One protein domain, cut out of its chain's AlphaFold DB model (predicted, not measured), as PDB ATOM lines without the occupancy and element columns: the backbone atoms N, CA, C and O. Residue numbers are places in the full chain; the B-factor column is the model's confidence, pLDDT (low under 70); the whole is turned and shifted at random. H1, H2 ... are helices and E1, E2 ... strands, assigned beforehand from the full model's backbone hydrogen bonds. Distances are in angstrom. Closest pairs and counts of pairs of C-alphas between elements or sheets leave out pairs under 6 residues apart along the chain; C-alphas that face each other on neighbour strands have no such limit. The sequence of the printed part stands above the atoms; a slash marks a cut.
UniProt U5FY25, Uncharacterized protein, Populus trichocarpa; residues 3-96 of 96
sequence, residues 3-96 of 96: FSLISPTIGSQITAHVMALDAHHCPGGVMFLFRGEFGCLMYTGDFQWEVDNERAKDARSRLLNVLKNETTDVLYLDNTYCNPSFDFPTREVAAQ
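AT A GLANCE: This is residues 3 to 96 of the 96 residues of an uncharacterized protein of Populus trichocarpa (UniProt U5FY25). A twisted sheet of five strands forms a wall with the single long helix H1 over one of its faces, while the hairpin of E1 and E2 reaches to one end of a long, loose body and a tail with the small helix H2 makes the other end. Residues 82 to 89 of that tail stick out free. The printed part has 94 residues with two named helices and five named strands, in the order E1, E2, E3, E4, H1, E5, H2; the sheet runs E1, E2, E3, E4, E5 and is mixed, and the class is mixed, helices and strands. The whole is loose, with a radius of gyration of the C-alphas of 16.1 A, and a rod in outline, spanning 55 by 26 by 24 A.

IN THESE COORDINATES: E1, residues 3 to 6, begins at C-alpha 3 at (103.441, 208.642, 41.602) and is 10.6 A long. E2, residues 13 to 22, is the longest strand at 29.1 A. E3, residues 30 to 36, measures 19.5 A, and E4, residues 39 to 43, 13.2 A. H1, residues 54 to 67, begins at C-alpha 54 at (130.293, 210.552, 60.933) and measures 19.8 A. E5 is residues 74 to 76. H2, residues 91 to 94, ends at C-alpha 94 at (127.828, 225.369, 68.930).

HOW THE PARTS SIT: E1 to E4 form a meander, each strand the antiparallel neighbour of the one before, and each step is a hairpin. The pairing of E2 is staggered: residues 13 to 16 pair with E1 and residues 16 to 22 with E3. N 5 and O 14 are 2.9 A apart, within hydrogen-bond range, as are N 19 and O 33 at 2.9 A between E2 and E3, and N 34 and O 41 at 2.8 A between E3 and E4. E4, H1 and E5 form a strand-helix-strand unit, two parallel neighbour strands with a helix between, and its crossover is right-handed; N 76 and O 42 are 2.8 A apart. E1 and E5 are the edge strands. H1 is on the sheet at a height over the sheet of 8.6 A, only just over E3, with 3 C-alphas on it, and runs along the strands, at 8 degrees to E3 on the local plane. The closest C-alphas of E2 and H1, Leu 21 and Leu 63, are 7.7 A apart. H2 is not on the sheet and is apart from H1. In H1 every O i to N i+4 pair is within hydrogen-bond range; H2 is too short for such a pair.

THE WHOLE: The two C-alphas farthest apart, those of Gly 11 and Gln 96, are 55.4 A apart. The printed part has no cut and ends at the chain's last residue, 96. The link from E3 to E4 is tight, with 2 residues; the link from E5 to H2, residues 77 to 90, is long. The mean pLDDT of the printed part is 92.7, and no printed residue is under 70.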
ATOM      1  N   PHE A   3     104.714 207.957  41.774       94.94
ATOM      2  CA  PHE A   3     103.441 208.642  41.602       94.94
ATOM      3  C   PHE A   3     103.276 209.064  40.142       94.94
ATOM      4  O   PHE A   3     104.253 209.153  39.395       94.94
ATOM      5  N   SER A   4     102.032 209.321  39.746       94.75
ATOM      6  CA  SER A   4     101.702 209.766  38.396       94.75
ATOM      7  C   SER A   4     101.028 211.131  38.436       94.75
ATOM      8  O   SER A   4     100.187 211.383  39.298       94.75
ATOM      9  N   LEU A   5     101.383 211.998  37.494       90.19
ATOM     10  CA  LEU A   5     100.782 213.317  37.294       90.19
ATOM     11  C   LEU A   5     100.312 213.445  35.845       90.19
ATOM     12  O   LEU A   5     100.824 212.752  34.972       90.19
ATOM     13  N   ILE A   6      99.368 214.342  35.572       92.75
ATOM     14  CA  ILE A   6      99.071 214.764  34.197       92.75
ATOM     15  C   ILE A   6      99.894 216.016  33.932       92.75
ATOM     16  O   ILE A   6      99.773 217.002  34.660       92.75
ATOM     17  N   SER A   7     100.743 215.979  32.909       87.88
ATOM     18  CA  SER A   7     101.517 217.156  32.540       87.88
ATOM     19  C   SER A   7     100.604 218.198  31.884       87.88
ATOM     20  O   SER A   7      99.936 217.880  30.897       87.88
ATOM     21  N   PRO A   8     100.585 219.453  32.368       89.38
ATOM     22  CA  PRO A   8      99.758 220.504  31.779       89.38
ATOM     23  C   PRO A   8     100.245 220.928  30.387       89.38
ATOM     24  O   PRO A   8      99.476 221.498  29.621       89.38
ATOM     25  N   THR A   9     101.509 220.655  30.049       87.94
ATOM     26  CA  THR A   9     102.116 221.069  28.775       87.94
ATOM     27  C   THR A   9     101.836 220.081  27.646       87.94
ATOM     28  O   THR A   9     101.566 220.500  26.526       87.94
ATOM     29  N   ILE A  10     101.902 218.776  27.927       87.06
ATOM     30  CA  ILE A  10     101.714 217.705  26.926       87.06
ATOM     31  C   ILE A  10     100.357 217.000  27.047       87.06
ATOM     32  O   ILE A  10      99.974 216.263  26.145       87.06
ATOM     33  N   GLY A  11      99.613 217.208  28.138       91.00
ATOM     34  CA  GLY A  11      98.296 216.601  28.362       91.00
ATOM     35  C   GLY A  11      98.318 215.091  28.625       91.00
ATOM     36  O   GLY A  11      97.260 214.486  28.780       91.00
ATOM     37  N   SER A  12      99.498 214.469  28.680       90.31
ATOM     38  CA  SER A  12      99.677 213.045  28.962       90.31
ATOM     39  C   SER A  12     100.068 212.791  30.417       90.31
ATOM     40  O   SER A  12     100.548 213.677  31.134       90.31
ATOM     41  N   GLN A  13      99.847 211.552  30.861       93.88
ATOM     42  CA  GLN A  13     100.323 211.090  32.157       93.88
ATOM     43  C   GLN A  13     101.845 210.924  32.127       93.88
ATOM     44  O   GLN A  13     102.382 210.324  31.203       93.88
ATOM     45  N   ILE A  14     102.504 211.419  33.169       92.44
ATOM     46  CA  ILE A  14     103.919 211.201  33.462       92.44
ATOM     47  C   ILE A  14     104.038 210.417  34.767       92.44
ATOM     48  O   ILE A  14     103.267 210.642  35.705       92.44
ATOM     49  N   THR A  15     105.015 209.516  34.846       95.38
ATOM     50  CA  THR A  15     105.359 208.813  36.087       95.38
ATOM     51  C   THR A  15     106.673 209.346  36.638       95.38
ATOM     52  O   THR A  15     107.652 209.512  35.913       95.38
ATOM     53  N   ALA A  16     106.695 209.596  37.943       94.69
ATOM     54  CA  ALA A  16     107.861 210.079  38.660       94.69
ATOM     55  C   ALA A  16     108.168 209.194  39.870       94.69
ATOM     56  O   ALA A  16     107.273 208.713  40.570       94.69
ATOM     57  N   HIS A  17     109.455 209.006  40.134       95.44
ATOM     58  CA  HIS A  17     109.976 208.404  41.347       95.44
ATOM     59  C   HIS A  17     110.513 209.496  42.271       95.44
ATOM     60  O   HIS A  17     111.395 210.253  41.878       95.44
ATOM     61  N   VAL A  18     110.016 209.551  43.505       96.25
ATOM     62  CA  VAL A  18     110.532 210.423  44.566       96.25
ATOM     63  C   VAL A  18     111.212 209.612  45.660       96.25
ATOM     64  O   VAL A  18     110.686 208.595  46.131       96.25
ATOM     65  N   MET A  19     112.371 210.085  46.100       95.94
ATOM     66  CA  MET A  19     113.045 209.621  47.309       95.94
ATOM     67  C   MET A  19     113.251 210.788  48.262       95.94
ATOM     68  O   MET A  19     113.674 211.859  47.839       95.94
ATOM     69  N   ALA A  20     112.953 210.555  49.539       96.38
ATOM     70  CA  ALA A  20     113.268 211.486  50.609       96.38
ATOM     71  C   ALA A  20     114.617 211.108  51.229       96.38
ATOM     72  O   ALA A  20     114.891 209.929  51.469       96.38
ATOM     73  N   LEU A  21     115.444 212.112  51.483       95.12
ATOM     74  CA  LEU A  21     116.715 212.025  52.191       95.12
ATOM     75  C   LEU A  21     116.636 212.958  53.399       95.12
ATOM     76  O   LEU A  21     115.940 213.963  53.352       95.12
ATOM     77  N   ASP A  22     117.329 212.641  54.483       95.44
ATOM     78  CA  ASP A  22     117.355 213.505  55.665       95.44
ATOM     79  C   ASP A  22     118.108 214.810  55.336       95.44
ATOM     80  O   ASP A  22     119.247 214.757  54.873       95.44
ATOM     81  N   ALA A  23     117.471 215.969  55.533       96.12
ATOM     82  CA  ALA A  23     118.092 217.285  55.301       96.12
ATOM     83  C   ALA A  23     118.991 217.723  56.462       96.12
ATOM     84  O   ALA A  23     119.704 218.725  56.387       96.12
ATOM     85  N   HIS A  24     118.909 217.000  57.573       93.50
ATOM     86  CA  HIS A  24     119.611 217.245  58.812       93.50
ATOM     87  C   HIS A  24     119.327 218.597  59.462       93.50
ATOM     88  O   HIS A  24     119.849 218.816  60.543       93.50
ATOM     89  N   HIS A  25     118.473 219.459  58.911       93.81
ATOM     90  CA  HIS A  25     118.173 220.794  59.430       93.81
ATOM     91  C   HIS A  25     117.356 220.787  60.734       93.81
ATOM     92  O   HIS A  25     117.734 221.435  61.706       93.81
ATOM     93  N   CYS A  26     116.272 220.008  60.791       94.62
ATOM     94  CA  CYS A  26     115.372 219.912  61.945       94.62
ATOM     95  C   CYS A  26     114.685 218.529  61.997       94.62
ATOM     96  O   CYS A  26     114.787 217.763  61.033       94.62
ATOM     97  N   PRO A  27     113.978 218.172  63.091       96.25
ATOM     98  CA  PRO A  27     113.179 216.949  63.128       96.25
ATOM     99  C   PRO A  27     112.163 216.904  61.976       96.25
ATOM    100  O   PRO A  27     111.288 217.759  61.876       96.25
ATOM    101  N   GLY A  28     112.283 215.895  61.110       96.06
ATOM    102  CA  GLY A  28     111.418 215.721  59.939       96.06
ATOM    103  C   GLY A  28     111.828 216.516  58.694       96.06
ATOM    104  O   GLY A  28     111.162 216.387  57.670       96.06
ATOM    105  N   GLY A  29     112.916 217.294  58.743       96.69
ATOM    106  CA  GLY A  29     113.460 217.980  57.571       96.69
ATOM    107  C   GLY A  29     113.968 216.987  56.522       96.69
ATOM    108  O   GLY A  29     114.741 216.079  56.840       96.69
ATOM    109  N   VAL A  30     113.546 217.157  55.268       97.00
ATOM    110  CA  VAL A  30     113.876 216.237  54.172       97.00
ATOM    111  C   VAL A  30     114.287 216.966  52.898       97.00
ATOM    112  O   VAL A  30     113.683 217.962  52.514       97.00
ATOM    113  N   MET A  31     115.278 216.401  52.217       97.31
ATOM    114  CA  MET A  31     115.572 216.673  50.816       97.31
ATOM    115  C   MET A  31     114.762 215.709  49.942       97.31
ATOM    116  O   MET A  31     114.531 214.559  50.329       97.31
ATOM    117  N   PHE A  32     114.388 216.130  48.736       97.38
ATOM    118  CA  PHE A  32     113.694 215.290  47.762       97.38
ATOM    119  C   PHE A  32     114.496 215.132  46.473       97.38
ATOM    120  O   PHE A  32     114.866 216.116  45.839       97.38
ATOM    121  N   LEU A  33     114.683 213.881  46.051       96.62
ATOM    122  CA  LEU A  33     115.180 213.531  44.725       96.62
ATOM    123  C   LEU A  33     114.023 213.018  43.867       96.62
ATOM    124  O   LEU A  33     113.459 211.961  44.164       96.62
ATOM    125  N   PHE A  34     113.708 213.735  42.795       95.88
ATOM    126  CA  PHE A  34     112.724 213.350  41.792       95.88
ATOM    127  C   PHE A  34     113.416 212.835  40.535       95.88
ATOM    128  O   PHE A  34     114.361 213.443  40.044       95.88
ATOM    129  N   ARG A  35     112.912 211.729  39.992       94.81
ATOM    130  CA  ARG A  35     113.321 211.179  38.698       94.81
ATOM    131  C   ARG A  35     112.094 210.886  37.851       94.81
ATOM    132  O   ARG A  35     111.163 210.251  38.341       94.81
ATOM    133  N   GLY A  36     112.109 211.289  36.592       92.81
ATOM    134  CA  GLY A  36     111.046 210.995  35.635       92.81
ATOM    135  C   GLY A  36     111.466 211.356  34.218       92.81
ATOM    136  O   GLY A  36     112.632 211.645  33.963       92.81
ATOM    137  N   GLU A  37     110.506 211.390  33.297       90.88
ATOM    138  CA  GLU A  37     110.735 211.824  31.904       90.88
ATOM    139  C   GLU A  37     111.268 213.265  31.804       90.88
ATOM    140  O   GLU A  37     111.901 213.634  30.822       90.88
ATOM    141  N   PHE A  38     111.049 214.067  32.848       89.31
ATOM    142  CA  PHE A  38     111.572 215.424  33.003       89.31
ATOM    143  C   PHE A  38     113.036 215.489  33.482       89.31
ATOM    144  O   PHE A  38     113.542 216.583  33.720       89.31
ATOM    145  N   GLY A  39     113.698 214.345  33.680       92.38
ATOM    146  CA  GLY A  39     115.058 214.255  34.213       92.38
ATOM    147  C   GLY A  39     115.119 214.005  35.723       92.38
ATOM    148  O   GLY A  39     114.204 213.440  36.333       92.38
ATOM    149  N   CYS A  40     116.238 214.404  36.318       94.94
ATOM    150  CA  CYS A  40     116.644 214.186  37.700       94.94
ATOM    151  C   CYS A  40     116.756 215.532  38.432       94.94
ATOM    152  O   CYS A  40     117.634 216.339  38.131       94.94
ATOM    153  N   LEU A  41     115.872 215.783  39.401       96.12
ATOM    154  CA  LEU A  41     115.801 217.044  40.144       96.12
ATOM    155  C   LEU A  41     116.028 216.788  41.630       96.12
ATOM    156  O   LEU A  41     115.360 215.938  42.220       96.12
ATOM    157  N   MET A  42     116.917 217.560  42.247       96.88
ATOM    158  CA  MET A  42     117.181 217.514  43.684       96.88
ATOM    159  C   MET A  42     116.731 218.822  44.328       96.88
ATOM    160  O   MET A  42     117.148 219.899  43.908       96.88
ATOM    161  N   TYR A  43     115.910 218.718  45.366       97.94
ATOM    162  CA  TYR A  43     115.502 219.829  46.218       97.94
ATOM    163  C   TYR A  43     116.047 219.583  47.612       97.94
ATOM    164  O   TYR A  43     115.689 218.584  48.237       97.94
ATOM    165  N   THR A  44     116.894 220.475  48.115       97.56
ATOM    166  CA  THR A  44     117.433 220.321  49.472       97.56
ATOM    167  C   THR A  44     116.411 220.707  50.540       97.56
ATOM    168  O   THR A  44     116.475 220.186  51.649       97.56
ATOM    169  N   GLY A  45     115.475 221.612  50.217       97.50
ATOM    170  CA  GLY A  45     114.796 222.385  51.261       97.50
ATOM    171  C   GLY A  45     115.833 223.116  52.116       97.50
ATOM    172  O   GLY A  45     116.976 223.264  51.678       97.50
ATOM    173  N   ASP A  46     115.463 223.501  53.332       97.38
ATOM    174  CA  ASP A  46     116.443 223.965  54.314       97.38
ATOM    175  C   ASP A  46     117.278 222.763  54.762       97.38
ATOM    176  O   ASP A  46     116.747 221.777  55.290       97.38
ATOM    177  N   PHE A  47     118.586 222.822  54.537       95.06
ATOM    178  CA  PHE A  47     119.498 221.735  54.878       95.06
ATOM    179  C   PHE A  47     120.721 222.271  55.611       95.06
ATOM    180  O   PHE A  47     121.046 223.453  55.564       95.06
ATOM    181  N   GLN A  48     121.423 221.391  56.313       93.94
ATOM    182  CA  GLN A  48     122.728 221.737  56.860       93.94
ATOM    183  C   GLN A  48     123.684 220.586  56.608       93.94
ATOM    184  O   GLN A  48     123.537 219.500  57.175       93.94
ATOM    185  N   TRP A  49     124.656 220.839  55.738       90.69
ATOM    186  CA  TRP A  49     125.711 219.894  55.416       90.69
ATOM    187  C   TRP A  49     126.944 220.153  56.278       90.69
ATOM    188  O   TRP A  49     127.382 221.292  56.416       90.69
ATOM    189  N   GLU A  50     127.517 219.088  56.825       87.75
ATOM    190  CA  GLU A  50     128.783 219.120  57.560       87.75
ATOM    191  C   GLU A  50     129.842 218.387  56.728       87.75
ATOM    192  O   GLU A  50     129.504 217.545  55.898       87.75
ATOM    193  N   VAL A  51     131.122 218.734  56.872       81.50
ATOM    194  CA  VAL A  51     132.178 218.186  55.998       81.50
ATOM    195  C   VAL A  51     132.833 216.948  56.614       81.50
ATOM    196  O   VAL A  51     132.971 215.936  55.932       81.50
ATOM    197  N   ASP A  52     133.168 217.001  57.907       80.81
ATOM    198  CA  ASP A  52     134.047 216.025  58.563       80.81
ATOM    199  C   ASP A  52     133.489 215.496  59.898       80.81
ATOM    200  O   ASP A  52     134.146 215.528  60.936       80.81
ATOM    201  N   ASN A  53     132.274 214.947  59.877       85.75
ATOM    202  CA  ASN A  53     131.774 214.107  60.971       85.75
ATOM    203  C   ASN A  53     131.141 212.807  60.440       85.75
ATOM    204  O   ASN A  53     130.936 212.632  59.237       85.75
ATOM    205  N   GLU A  54     130.866 211.849  61.330       88.62
ATOM    206  CA  GLU A  54     130.293 210.552  60.933       88.62
ATOM    207  C   GLU A  54     128.923 210.712  60.258       88.62
ATOM    208  O   GLU A  54     128.630 210.043  59.269       88.62
ATOM    209  N   ARG A  55     128.127 211.691  60.706       87.25
ATOM    210  CA  ARG A  55     126.833 212.020  60.099       87.25
ATOM    211  C   ARG A  55     126.982 212.468  58.644       87.25
ATOM    212  O   ARG A  55     126.238 212.005  57.785       87.25
ATOM    213  N   ALA A  56     127.955 213.327  58.358       88.94
ATOM    214  CA  ALA A  56     128.274 213.802  57.019       88.94
ATOM    215  C   ALA A  56     128.748 212.673  56.101       88.94
ATOM    216  O   ALA A  56     128.317 212.585  54.949       88.94
ATOM    217  N   LYS A  57     129.602 211.773  56.605       91.75
ATOM    218  CA  LYS A  57     130.069 210.599  55.849       91.75
ATOM    219  C   LYS A  57     128.909 209.672  55.491       91.75
ATOM    220  O   LYS A  57     128.793 209.260  54.333       91.75
ATOM    221  N   ASP A  58     128.022 209.405  56.446       91.62
ATOM    222  CA  ASP A  58     126.821 208.599  56.233       91.62
ATOM    223  C   ASP A  58     125.863 209.258  55.238       91.62
ATOM    224  O   ASP A  58     125.393 208.603  54.301       91.62
ATOM    225  N   ALA A  59     125.607 210.559  55.390       90.94
ATOM    226  CA  ALA A  59     124.776 211.332  54.472       90.94
ATOM    227  C   ALA A  59     125.347 211.302  53.047       90.94
ATOM    228  O   ALA A  59     124.614 211.042  52.090       90.94
ATOM    229  N   ARG A  60     126.668 211.473  52.900       91.25
ATOM    230  CA  ARG A  60     127.374 211.396  51.614       91.25
ATOM    231  C   ARG A  60     127.242 210.017  50.983       91.25
ATOM    232  O   ARG A  60     126.900 209.922  49.808       91.25
ATOM    233  N   SER A  61     127.482 208.958  51.752       92.31
ATOM    234  CA  SER A  61     127.348 207.576  51.282       92.31
ATOM    235  C   SER A  61     125.922 207.286  50.802       92.31
ATOM    236  O   SER A  61     125.721 206.781  49.696       92.31
ATOM    237  N   ARG A  62     124.908 207.687  51.581       91.69
ATOM    238  CA  ARG A  62     123.492 207.540  51.207       91.69
ATOM    239  C   ARG A  62     123.149 208.314  49.941       91.69
ATOM    240  O   ARG A  62     122.510 207.746  49.058       91.69
ATOM    241  N   LEU A  63     123.587 209.569  49.836       91.38
ATOM    242  CA  LEU A  63     123.349 210.396  48.656       91.38
ATOM    243  C   LEU A  63     123.975 209.767  47.405       91.38
ATOM    244  O   LEU A  63     123.285 209.608  46.403       91.38
ATOM    245  N   LEU A  64     125.237 209.334  47.476       91.81
ATOM    246  CA  LEU A  64     125.922 208.670  46.361       91.81
ATOM    247  C   LEU A  64     125.223 207.367  45.947       91.81
ATOM    248  O   LEU A  64     125.003 207.136  44.758       91.81
ATOM    249  N   ASN A  65     124.798 206.552  46.917       92.06
ATOM    250  CA  ASN A  65     124.050 205.321  46.652       92.06
ATOM    251  C   ASN A  65     122.706 205.599  45.966       92.06
ATOM    252  O   ASN A  65     122.310 204.884  45.046       92.06
ATOM    253  N   VAL A  66     122.007 206.651  46.393       90.69
ATOM    254  CA  VAL A  66     120.717 207.061  45.825       90.69
ATOM    255  C   VAL A  66     120.883 207.661  44.427       90.69
ATOM    256  O   VAL A  66     120.057 207.400  43.545       90.69
ATOM    257  N   LEU A  67     121.958 208.411  44.193       89.94
ATOM    258  CA  LEU A  67     122.308 208.946  42.881       89.94
ATOM    259  C   LEU A  67     122.807 207.859  41.921       89.94
ATOM    260  O   LEU A  67     122.651 208.031  40.723       89.94
ATOM    261  N   LYS A  68     123.308 206.714  42.405       87.31
ATOM    262  CA  LYS A  68     123.799 205.600  41.565       87.31
ATOM    263  C   LYS A  68     124.859 206.037  40.539       87.31
ATOM    264  O   LYS A  68     124.873 205.543  39.418       87.31
ATOM    265  N   ASN A  69     125.740 206.959  40.930       79.12
ATOM    266  CA  ASN A  69     126.723 207.612  40.049       79.12
ATOM    267  C   ASN A  69     126.118 208.420  38.883       79.12
ATOM    268  O   ASN A  69     126.841 208.782  37.958       79.12
ATOM    269  N   GLU A  70     124.823 208.725  38.922       82.62
ATOM    270  CA  GLU A  70     124.193 209.662  37.995       82.62
ATOM    271  C   GLU A  70     124.317 211.095  38.517       82.62
ATOM    272  O   GLU A  70     124.384 211.345  39.725       82.62
ATOM    273  N   THR A  71     124.315 212.052  37.596       87.50
ATOM    274  CA  THR A  71     124.229 213.472  37.921       87.50
ATOM    275  C   THR A  71     122.781 213.890  38.134       87.50
ATOM    276  O   THR A  71     121.847 213.315  37.577       87.50
ATOM    277  N   THR A  72     122.593 214.923  38.944       92.69
ATOM    278  CA  THR A  72     121.329 215.656  38.986       92.69
ATOM    279  C   THR A  72     121.330 216.691  37.863       92.69
ATOM    280  O   THR A  72     122.319 217.404  37.707       92.69
ATOM    281  N   ASP A  73     120.241 216.786  37.102       95.81
ATOM    282  CA  ASP A  73     120.100 217.778  36.029       95.81
ATOM    283  C   ASP A  73     119.864 219.178  36.604       95.81
ATOM    284  O   ASP A  73     120.400 220.168  36.107       95.81
ATOM    285  N   VAL A  74     119.072 219.261  37.679       97.31
ATOM    286  CA  VAL A  74     118.758 220.517  38.366       97.31
ATOM    287  C   VAL A  74     118.866 220.348  39.876       97.31
ATOM    288  O   VAL A  74     118.217 219.483  40.465       97.31
ATOM    289  N   LEU A  75     119.652 221.219  40.510       96.62
ATOM    290  CA  LEU A  75     119.771 221.316  41.961       96.62
ATOM    291  C   LEU A  75     119.120 222.613  42.453       96.62
ATOM    292  O   LEU A  75     119.614 223.708  42.191       96.62
ATOM    293  N   TYR A  76     118.041 222.472  43.213       98.19
ATOM    294  CA  TYR A  76     117.455 223.544  44.007       98.19
ATOM    295  C   TYR A  76     118.086 223.502  45.396       98.19
ATOM    296  O   TYR A  76     117.743 222.656  46.224       98.19
ATOM    297  N   LEU A  77     119.055 224.394  45.586       97.44
ATOM    298  CA  LEU A  77     119.927 224.461  46.752       97.44
ATOM    299  C   LEU A  77     119.446 225.534  47.731       97.44
ATOM    300  O   LEU A  77     119.223 226.674  47.325       97.44
ATOM    301  N   ASP A  78     119.382 225.193  49.014       97.88
ATOM    302  CA  ASP A  78     119.341 226.187  50.084       97.88
ATOM    303  C   ASP A  78     120.676 226.929  50.140       97.88
ATOM    304  O   ASP A  78     121.747 226.384  50.414       97.88
ATOM    305  N   ASN A  79     120.582 228.206  49.801       97.50
ATOM    306  CA  ASN A  79     121.684 229.133  49.672       97.50
ATOM    307  C   ASN A  79     121.678 230.195  50.780       97.50
ATOM    308  O   ASN A  79     122.336 231.224  50.610       97.50
ATOM    309  N   THR A  80     120.984 229.954  51.902       97.31
ATOM    310  CA  THR A  80     120.828 230.906  53.020       97.31
ATOM    311  C   THR A  80     122.166 231.503  53.461       97.31
ATOM    312  O   THR A  80     122.269 232.709  53.680       97.31
ATOM    313  N   TYR A  81     123.215 230.676  53.508       95.94
ATOM    314  CA  TYR A  81     124.568 231.080  53.893       95.94
ATOM    315  C   TYR A  81     125.599 230.925  52.766       95.94
ATOM    316  O   TYR A  81     126.788 230.767  53.031       95.94
ATOM    317  N   CYS A  82     125.183 230.995  51.496       95.88
ATOM    318  CA  CYS A  82     126.080 230.882  50.335       95.88
ATOM    319  C   CYS A  82     126.863 232.188  50.076       95.88
ATOM    320  O   CYS A  82     126.862 232.748  48.979       95.88
ATOM    321  N   ASN A  83     127.513 232.711  51.116       96.88
ATOM    322  CA  ASN A  83     128.431 233.839  51.050       96.88
ATOM    323  C   ASN A  83     129.723 233.455  51.790       96.88
ATOM    324  O   ASN A  83     129.633 233.048  52.945       96.88
ATOM    325  N   PRO A  84     130.913 233.636  51.189       95.44
ATOM    326  CA  PRO A  84     132.192 233.293  51.822       95.44
ATOM    327  C   PRO A  84     132.483 234.001  53.153       95.44
ATOM    328  O   PRO A  84     133.389 233.599  53.870       95.44
ATOM    329  N   SER A  85     131.752 235.073  53.470       97.25
ATOM    330  CA  SER A  85     131.873 235.786  54.748       97.25
ATOM    331  C   SER A  85     131.254 235.015  55.918       97.25
ATOM    332  O   SER A  85     131.483 235.377  57.068       97.25
ATOM    333  N   PHE A  86     130.440 233.995  55.636       95.31
ATOM    334  CA  PHE A  86     129.866 233.120  56.645       95.31
ATOM    335  C   PHE A  86     130.766 231.903  56.858       95.31
ATOM    336  O   PHE A  86     130.929 231.080  55.961       95.31
ATOM    337  N   ASP A  87     131.305 231.787  58.067       92.88
ATOM    338  CA  ASP A  87     132.054 230.628  58.543       92.88
ATOM    339  C   ASP A  87     131.539 230.284  59.943       92.88
ATOM    340  O   ASP A  87     131.784 231.007  60.913       92.88
ATOM    341  N   PHE A  88     130.703 229.251  60.022       92.44
ATOM    342  CA  PHE A  88     130.028 228.866  61.256       92.44
ATOM    343  C   PHE A  88     130.737 227.677  61.910       92.44
ATOM    344  O   PHE A  88     131.194 226.775  61.204       92.44
ATOM    345  N   PRO A  89     130.781 227.617  63.253       92.44
ATOM    346  CA  PRO A  89     131.263 226.431  63.948       92.44
ATOM    347  C   PRO A  89     130.384 225.210  63.634       92.44
ATOM    348  O   PRO A  89     129.215 225.341  63.258       92.44
ATOM    349  N   THR A  90     130.928 224.005  63.837       90.25
ATOM    350  CA  THR A  90     130.138 222.769  63.717       90.25
ATOM    351  C   THR A  90     129.043 222.713  64.780       90.25
ATOM    352  O   THR A  90     129.090 223.420  65.795       90.25
ATOM    353  N   ARG A  91     128.055 221.834  64.586       89.69
ATOM    354  CA  ARG A  91     126.962 221.664  65.554       89.69
ATOM    355  C   ARG A  91     127.459 221.234  66.924       89.69
ATOM    356  O   ARG A  91     126.932 221.693  67.931       89.69
ATOM    357  N   GLU A  92     128.478 220.381  66.966       88.69
ATOM    358  CA  GLU A  92     129.067 219.896  68.213       88.69
ATOM    359  C   GLU A  92     129.787 221.003  68.984       88.69
ATOM    360  O   GLU A  92     129.832 220.950  70.209       88.69
ATOM    361  N   VAL A  93     130.345 221.997  68.287       91.44
ATOM    362  CA  VAL A  93     130.983 223.164  68.914       91.44
ATOM    363  C   VAL A  93     129.929 224.166  69.385       91.44
ATOM    364  O   VAL A  93     130.045 224.692  70.483       91.44
ATOM    365  N   ALA A  94     128.882 224.410  68.592       91.38
ATOM    366  CA  ALA A  94     127.828 225.369  68.930       91.38
ATOM    367  C   ALA A  94     126.901 224.915  70.076       91.38
ATOM    368  O   ALA A  94     126.228 225.748  70.676       91.38
ATOM    369  N   ALA A  95     126.825 223.609  70.348       88.38
ATOM    370  CA  ALA A  95     125.984 223.035  71.402       88.38
ATOM    371  C   ALA A  95     126.657 222.966  72.789       88.38
ATOM    372  O   ALA A  95     126.039 222.451  73.724       88.38
ATOM    373  N   GLN A  96     127.908 223.423  72.907       75.50
ATOM    374  CA  GLN A  96     128.661 223.510  74.167       75.50
ATOM    375  C   GLN A  96     128.290 224.770  74.949       75.50
ATOM    376  O   GLN A  96     128.248 224.669  76.196       75.50
TER     377      GLN A  96